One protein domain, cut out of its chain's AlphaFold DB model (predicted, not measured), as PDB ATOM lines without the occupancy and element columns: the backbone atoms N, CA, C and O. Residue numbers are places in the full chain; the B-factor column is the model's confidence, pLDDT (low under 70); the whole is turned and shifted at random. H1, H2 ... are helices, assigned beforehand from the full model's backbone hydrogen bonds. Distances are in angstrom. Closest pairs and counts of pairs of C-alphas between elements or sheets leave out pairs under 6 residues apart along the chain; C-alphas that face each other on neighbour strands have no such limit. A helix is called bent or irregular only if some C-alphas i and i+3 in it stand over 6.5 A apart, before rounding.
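AT A GLANCE: This is residues 3 to 62 of the 67 residues of the protein "DUF378 domain-containing protein" of Candidatus Zambryskibacteria bacterium (UniProt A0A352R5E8). Two long helices, H2 and H1, cross as a lopsided X, nearly a V: they meet near Thr 8 of H1 and Ser 48 of H2, and a long looping link, residues 23 to 34, spans the wide open end. Residues 31 to 36 stick out at that end, and at the other end H2 kinks near residue 53. The printed part has 60 residues with two named helices, H1 then H2, and no named strand; the class is all helix. It is only just loose, close to compact, with a radius of gyration of the C-alphas of 13.0 A, and elongated, spanning 39 by 22 by 15 A.

IN THESE COORDINATES: Find C-alpha 35 at (197.014, 274.900, 216.536); from there H2, residues 35 to 59, runs 33.7 A to C-alpha 59 at (184.655, 243.776, 219.980). Then go to C-alpha 3 at (193.426, 247.176, 223.482), where H1, residues 3 to 22, begins; it runs 28.9 A to C-alpha 22.

HOW THE PARTS SIT: Look at Thr 8 and Ser 48, where H1 and H2 touch: their C-alphas, the closest of the two helices, are 4.5 A apart. The helices run opposite ways at a steep tilt of 53 degrees, with their centres 8.1 A apart. H2 has a kink of 52 degrees near residue 53 and is irregular, with C-alphas 54 and 57 7.7 A apart. In H1 every O i to N i+4 pair is within hydrogen-bond range; in H2, 19 of 21 are.

THE WHOLE: The C-alphas farthest apart are those of Gly 32 and Lys 61, at 39.7 A. The link from H1 to H2 is long, with 12 residues, and residues 31 to 36, of which 35 and 36 belong to H2, stand free. The printed part has no cut, its mean pLDDT is 95.3, and no printed residue is under 70.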
ATOM      1  N   GLY A   3     192.793 245.920 223.073       88.12
ATOM      2  CA  GLY A   3     193.426 247.176 223.482       88.12
ATOM      3  C   GLY A   3     193.069 248.360 222.581       88.12
ATOM      4  O   GLY A   3     192.805 249.439 223.096       88.12
ATOM      5  N   LEU A   4     192.989 248.142 221.262       91.31
ATOM      6  CA  LEU A   4     192.693 249.213 220.310       91.31
ATOM      7  C   LEU A   4     191.266 249.733 220.495       91.31
ATOM      8  O   LEU A   4     191.103 250.929 220.649       91.31
ATOM      9  N   HIS A   5     190.289 248.828 220.622       93.12
ATOM     10  CA  HIS A   5     188.895 249.168 220.928       93.12
ATOM     11  C   HIS A   5     188.751 250.025 222.198       93.12
ATOM     12  O   HIS A   5     188.070 251.043 222.197       93.12
ATOM     13  N   LYS A   6     189.440 249.670 223.291       93.38
ATOM     14  CA  LYS A   6     189.405 250.479 224.523       93.38
ATOM     15  C   LYS A   6     189.994 251.877 224.320       93.38
ATOM     16  O   LYS A   6     189.459 252.840 224.862       93.38
ATOM     17  N   LEU A   7     191.094 251.979 223.572       96.38
ATOM     18  CA  LEU A   7     191.766 253.249 223.306       96.38
ATOM     19  C   LEU A   7     190.901 254.168 222.438       96.38
ATOM     20  O   LEU A   7     190.693 255.323 222.799       96.38
ATOM     21  N   THR A   8     190.372 253.656 221.326       96.62
ATOM     22  CA  THR A   8     189.494 254.413 220.424       96.62
ATOM     23  C   THR A   8     188.205 254.825 221.123       96.62
ATOM     24  O   THR A   8     187.798 255.979 221.017       96.62
ATOM     25  N   PHE A   9     187.612 253.940 221.929       95.88
ATOM     26  CA  PHE A   9     186.442 254.282 222.735       95.88
ATOM     27  C   PHE A   9     186.735 255.416 223.733       95.88
ATOM     28  O   PHE A   9     185.966 256.373 223.817       95.88
ATOM     29  N   LEU A  10     187.876 255.374 224.434       97.38
ATOM     30  CA  LEU A  10     188.287 256.448 225.347       97.38
ATOM     31  C   LEU A  10     188.495 257.784 224.616       97.38
ATOM     32  O   LEU A  10     188.052 258.822 225.104       97.38
ATOM     33  N   LEU A  11     189.137 257.765 223.445       97.75
ATOM     34  CA  LEU A  11     189.351 258.970 222.639       97.75
ATOM     35  C   LEU A  11     188.028 259.606 222.191       97.75
ATOM     36  O   LEU A  11     187.897 260.826 222.250       97.75
ATOM     37  N   ILE A  12     187.023 258.808 221.817       97.75
ATOM     38  CA  ILE A  12     185.684 259.332 221.500       97.75
ATOM     39  C   ILE A  12     185.032 259.964 222.729       97.75
ATOM     40  O   ILE A  12     184.458 261.043 222.606       97.75
ATOM     41  N   LEU A  13     185.132 259.340 223.910       97.81
ATOM     42  CA  LEU A  13     184.590 259.925 225.142       97.81
ATOM     43  C   LEU A  13     185.239 261.279 225.452       97.81
ATOM     44  O   LEU A  13     184.532 262.231 225.774       97.81
ATOM     45  N   ILE A  14     186.559 261.396 225.288       97.50
ATOM     46  CA  ILE A  14     187.277 262.672 225.426       97.50
ATOM     47  C   ILE A  14     186.763 263.694 224.402       97.50
ATOM     48  O   ILE A  14     186.505 264.842 224.761       97.50
ATOM     49  N   GLY A  15     186.561 263.285 223.146       97.75
ATOM     50  CA  GLY A  15     185.984 264.136 222.103       97.75
ATOM     51  C   GLY A  15     184.572 264.631 222.432       97.75
ATOM     52  O   GLY A  15     184.284 265.818 222.274       97.75
ATOM     53  N   GLY A  16     183.711 263.752 222.948       97.88
ATOM     54  CA  GLY A  16     182.361 264.099 223.394       97.88
ATOM     55  C   GLY A  16     182.362 265.059 224.585       97.88
ATOM     56  O   GLY A  16     181.622 266.041 224.581       97.88
ATOM     57  N   LEU A  17     183.241 264.836 225.569       97.94
ATOM     58  CA  LEU A  17     183.425 265.757 226.696       97.94
ATOM     59  C   LEU A  17     183.934 267.128 226.232       97.94
ATOM     60  O   LEU A  17     183.426 268.143 226.696       97.94
ATOM     61  N   ASN A  18     184.876 267.172 225.284       97.56
ATOM     62  CA  ASN A  18     185.339 268.424 224.682       97.56
ATOM     63  C   ASN A  18     184.193 269.193 224.004       97.56
ATOM     64  O   ASN A  18     184.086 270.403 224.174       97.56
ATOM     65  N   TRP A  19     183.303 268.494 223.295       97.12
ATOM     66  CA  TRP A  19     182.086 269.089 222.732       97.12
ATOM     67  C   TRP A  19     181.136 269.630 223.811       97.12
ATOM     68  O   TRP A  19     180.528 270.678 223.628       97.12
ATOM     69  N   GLY A  20     181.037 268.959 224.961       97.81
ATOM     70  CA  GLY A  20     180.315 269.487 226.120       97.81
ATOM     71  C   GLY A  20     180.950 270.761 226.691       97.81
ATOM     72  O   GLY A  20     180.237 271.698 227.036       97.81
ATOM     73  N   LEU A  21     182.284 270.825 226.754       97.25
ATOM     74  CA  LEU A  21     183.020 272.015 227.201       97.25
ATOM     75  C   LEU A  21     182.892 273.198 226.233       97.25
ATOM     76  O   LEU A  21     182.906 274.347 226.677       97.25
ATOM     77  N   GLU A  22     182.723 272.936 224.934       97.00
ATOM     78  CA  GLU A  22     182.462 273.965 223.917       97.00
ATOM     79  C   GLU A  22     181.222 274.801 224.260       97.00
ATOM     80  O   GLU A  22     181.238 276.014 224.071       97.00
ATOM     81  N   LEU A  23     180.191 274.200 224.872       97.50
ATOM     82  CA  LEU A  23     178.984 274.920 225.314       97.50
ATOM     83  C   LEU A  23     179.284 276.051 226.312       97.50
ATOM     84  O   LEU A  23     178.502 276.991 226.432       97.50
ATOM     85  N   PHE A  24     180.411 275.962 227.016       97.25
ATOM     86  CA  PHE A  24     180.876 276.955 227.983       97.25
ATOM     87  C   PHE A  24     182.042 277.802 227.444       97.25
ATOM     88  O   PHE A  24     182.629 278.574 228.198       97.25
ATOM     89  N   GLY A  25     182.418 277.643 226.169       95.81
ATOM     90  CA  GLY A  25     183.609 278.272 225.585       95.81
ATOM     91  C   GLY A  25     184.932 277.728 226.144       95.81
ATOM     92  O   GLY A  25     185.971 278.377 226.027       95.81
ATOM     93  N   LEU A  26     184.912 276.544 226.766       96.25
ATOM     94  CA  LEU A  26     186.054 275.923 227.452       96.25
ATOM     95  C   LEU A  26     186.639 274.727 226.687       96.25
ATOM     96  O   LEU A  26     187.330 273.900 227.283       96.25
ATOM     97  N   ALA A  27     186.351 274.584 225.395       96.44
ATOM     98  CA  ALA A  27     186.916 273.502 224.597       96.44
ATOM     99  C   ALA A  27     188.432 273.641 224.412       96.44
ATOM    100  O   ALA A  27     189.008 274.715 224.554       96.44
ATOM    101  N   LEU A  28     189.081 272.558 223.987       95.31
ATOM    102  CA  LEU A  28     190.518 272.500 223.698       95.31
ATOM    103  C   LEU A  28     191.007 273.635 222.785       95.31
ATOM    104  O   LEU A  28     192.133 274.103 222.943       95.31
ATOM    105  N   GLY A  29     190.167 274.091 221.851       93.81
ATOM    106  CA  GLY A  29     190.484 275.210 220.963       93.81
ATOM    107  C   GLY A  29     190.653 276.558 221.676       93.81
ATOM    108  O   GLY A  29     191.365 277.416 221.162       93.81
ATOM    109  N   SER A  30     190.059 276.750 222.857       94.62
ATOM    110  CA  SER A  30     190.118 278.015 223.602       94.62
ATOM    111  C   SER A  30     191.263 278.091 224.619       94.62
ATOM    112  O   SER A  30     191.506 279.151 225.189       94.62
ATOM    113  N   TRP A  31     192.024 277.010 224.824       94.69
ATOM    114  CA  TRP A  31     193.055 276.923 225.872       94.69
ATOM    115  C   TRP A  31     194.407 277.558 225.498       94.69
ATOM    116  O   TRP A  31     195.374 277.432 226.245       94.69
ATOM    117  N   GLY A  32     194.515 278.209 224.334       94.38
ATOM    118  CA  GLY A  32     195.776 278.803 223.867       94.38
ATOM    119  C   GLY A  32     196.851 277.772 223.491       94.38
ATOM    120  O   GLY A  32     198.038 278.092 223.459       94.38
ATOM    121  N   LEU A  33     196.448 276.525 223.223       95.38
ATOM    122  CA  LEU A  33     197.345 275.464 222.766       95.38
ATOM    123  C   LEU A  33     197.811 275.713 221.318       95.38
ATOM    124  O   LEU A  33     197.078 276.320 220.534       95.38
ATOM    125  N   PRO A  34     198.991 275.199 220.916       97.25
ATOM    126  CA  PRO A  34     199.426 275.265 219.524       97.25
ATOM    127  C   PRO A  34     198.393 274.637 218.579       97.25
ATOM    128  O   PRO A  34     197.956 273.505 218.797       97.25
ATOM    129  N   GLU A  35     198.054 275.329 217.488       95.88
ATOM    130  CA  GLU A  35     197.014 274.900 216.536       95.88
ATOM    131  C   GLU A  35     197.250 273.476 216.004       95.88
ATOM    132  O   GLU A  35     196.322 272.673 215.889       95.88
ATOM    133  N   MET A  36     198.512 273.132 215.728       97.31
ATOM    134  CA  MET A  36     198.895 271.800 215.261       97.31
ATOM    135  C   MET A  36     198.535 270.704 216.274       97.31
ATOM    136  O   MET A  36     198.060 269.642 215.875       97.31
ATOM    137  N   LEU A  37     198.705 270.961 217.575       96.62
ATOM    138  CA  LEU A  37     198.386 269.996 218.627       96.62
ATOM    139  C   LEU A  37     196.875 269.745 218.702       96.62
ATOM    140  O   LEU A  37     196.448 268.592 218.741       96.62
ATOM    141  N   VAL A  38     196.071 270.812 218.652       96.94
ATOM    142  CA  VAL A  38     194.601 270.713 218.653       96.94
ATOM    143  C   VAL A  38     194.118 269.900 217.448       96.94
ATOM    144  O   VAL A  38     193.326 268.970 217.603       96.94
ATOM    145  N   LYS A  39     194.660 270.176 216.254       97.06
ATOM    146  CA  LYS A  39     194.328 269.428 215.030       97.06
ATOM    147  C   LYS A  39     194.687 267.947 215.123       97.06
ATOM    148  O   LYS A  39     193.899 267.116 214.679       97.06
ATOM    149  N   ILE A  40     195.837 267.605 215.709       98.19
ATOM    150  CA  ILE A  40     196.235 266.203 215.913       98.19
ATOM    151  C   ILE A  40     195.227 265.491 216.816       98.19
ATOM    152  O   ILE A  40     194.756 264.411 216.464       98.19
ATOM    153  N   VAL A  41     194.849 266.099 217.945       97.19
ATOM    154  CA  VAL A  41     193.846 265.514 218.850       97.19
ATOM    155  C   VAL A  41     192.517 265.313 218.120       97.19
ATOM    156  O   VAL A  41     191.938 264.231 218.196       97.19
ATOM    157  N   TYR A  42     192.061 266.302 217.349       97.12
ATOM    158  CA  TYR A  42     190.805 266.199 216.597       97.12
ATOM    159  C   TYR A  42     190.857 265.106 215.524       97.12
ATOM    160  O   TYR A  42     189.897 264.348 215.374       97.12
ATOM    161  N   ALA A  43     191.988 264.956 214.832       98.31
ATOM    162  CA  ALA A  43     192.189 263.871 213.879       98.31
ATOM    163  C   ALA A  43     192.139 262.492 214.563       98.31
ATOM    164  O   ALA A  43     191.490 261.578 214.056       98.31
ATOM    165  N   LEU A  44     192.764 262.343 215.738       98.25
ATOM    166  CA  LEU A  44     192.734 261.097 216.510       98.25
ATOM    167  C   LEU A  44     191.320 260.744 216.990       98.25
ATOM    168  O   LEU A  44     190.924 259.579 216.910       98.25
ATOM    169  N   VAL A  45     190.543 261.731 217.444       98.38
ATOM    170  CA  VAL A  45     189.132 261.544 217.819       98.38
ATOM    171  C   VAL A  45     188.308 261.097 216.608       98.38
ATOM    172  O   VAL A  45     187.569 260.117 216.705       98.38
ATOM    173  N   ALA A  46     188.472 261.751 215.454       98.19
ATOM    174  CA  ALA A  46     187.748 261.403 214.231       98.19
ATOM    175  C   ALA A  46     188.074 259.981 213.740       98.19
ATOM    176  O   ALA A  46     187.167 259.199 213.450       98.19
ATOM    177  N   LEU A  47     189.358 259.610 213.705       98.25
ATOM    178  CA  LEU A  47     189.789 258.255 213.343       98.25
ATOM    179  C   LEU A  47     189.263 257.204 214.328       98.25
ATOM    180  O   LEU A  47     188.869 256.113 213.915       98.25
ATOM    181  N   SER A  48     189.212 257.540 215.617       97.94
ATOM    182  CA  SER A  48     188.646 256.661 216.642       97.94
ATOM    183  C   SER A  48     187.151 256.437 216.435       97.94
ATOM    184  O   SER A  48     186.701 255.297 216.508       97.94
ATOM    185  N   ALA A  49     186.396 257.492 216.109       97.94
ATOM    186  CA  ALA A  49     184.976 257.395 215.774       97.94
ATOM    187  C   ALA A  49     184.734 256.477 214.572       97.94
ATOM    188  O   ALA A  49     183.904 255.572 214.651       97.94
ATOM    189  N   ILE A  50     185.510 256.648 213.498       97.88
ATOM    190  CA  ILE A  50     185.453 255.774 212.320       97.88
ATOM    191  C   ILE A  50     185.735 254.319 212.718       97.88
ATOM    192  O   ILE A  50     184.978 253.427 212.342       97.88
ATOM    193  N   TYR A  51     186.783 254.068 213.508       96.12
ATOM    194  CA  TYR A  51     187.114 252.716 213.963       96.12
ATOM    195  C   TYR A  51     185.977 252.079 214.771       96.12
ATOM    196  O   TYR A  51     185.584 250.949 214.482       96.12
ATOM    197  N   GLU A  52     185.418 252.789 215.754       96.06
ATOM    198  CA  GLU A  52     184.338 252.257 216.592       96.06
ATOM    199  C   GLU A  52     183.060 251.991 215.784       96.06
ATOM    200  O   GLU A  52     182.427 250.962 216.004       96.06
ATOM    201  N   ILE A  53     182.719 252.810 214.784       95.56
ATOM    202  CA  ILE A  53     181.561 252.549 213.906       95.56
ATOM    203  C   ILE A  53     181.640 251.154 213.267       95.56
ATOM    204  O   ILE A  53     180.640 250.435 213.229       95.56
ATOM    205  N   PHE A  54     182.822 250.748 212.795       94.56
ATOM    206  CA  PHE A  54     182.998 249.469 212.101       94.56
ATOM    207  C   PHE A  54     183.371 248.303 213.029       94.56
ATOM    208  O   PHE A  54     183.079 247.151 212.707       94.56
ATOM    209  N   ALA A  55     184.014 248.569 214.168       91.94
ATOM    210  CA  ALA A  55     184.583 247.530 215.030       91.94
ATOM    211  C   ALA A  55     183.849 247.328 216.368       91.94
ATOM    212  O   ALA A  55     184.016 246.277 216.986       91.94
ATOM    213  N   HIS A  56     183.037 248.283 216.837       91.44
ATOM    214  CA  HIS A  56     182.494 248.258 218.202       91.44
ATOM    215  C   HIS A  56     181.648 247.014 218.480       91.44
ATOM    216  O   HIS A  56     181.901 246.298 219.448       91.44
ATOM    217  N   LYS A  57     180.673 246.706 217.614       87.75
ATOM    218  CA  LYS A  57     179.726 245.600 217.834       87.75
ATOM    219  C   LYS A  57     180.419 244.238 217.953       87.75
ATOM    220  O   LYS A  57     179.998 243.415 218.753       87.75
ATOM    221  N   SER A  58     181.477 244.008 217.174       86.94
ATOM    222  CA  SER A  58     182.211 242.736 217.176       86.94
ATOM    223  C   SER A  58     183.230 242.623 218.313       86.94
ATOM    224  O   SER A  58     183.673 241.521 218.626       86.94
ATOM    225  N   MET A  59     183.629 243.741 218.928       86.75
ATOM    226  CA  MET A  59     184.655 243.776 219.980       86.75
ATOM    227  C   MET A  59     184.082 244.010 221.388       86.75
ATOM    228  O   MET A  59     184.738 243.669 222.381       86.75
ATOM    229  N   CYS A  60     182.884 244.588 221.489       87.19
ATOM    230  CA  CYS A  60     182.219 244.909 222.744       87.19
ATOM    231  C   CYS A  60     181.353 243.737 223.223       87.19
ATOM    232  O   CYS A  60     180.312 243.438 222.644       87.19
ATOM    233  N   LYS A  61     181.743 243.125 224.349       85.31
ATOM    234  CA  LYS A  61     181.024 241.988 224.956       85.31
ATOM    235  C   LYS A  61     179.550 242.289 225.251       85.31
ATOM    236  O   LYS A  61     178.709 241.409 225.123       85.31
ATOM    237  N   SER A  62     179.241 243.523 225.650       85.19
ATOM    238  CA  SER A  62     177.867 243.940 225.950       85.19
ATOM    239  C   SER A  62     177.018 244.106 224.689       85.19
ATOM    240  O   SER A  62     175.804 243.958 224.754       85.19
TER     241      SER A  62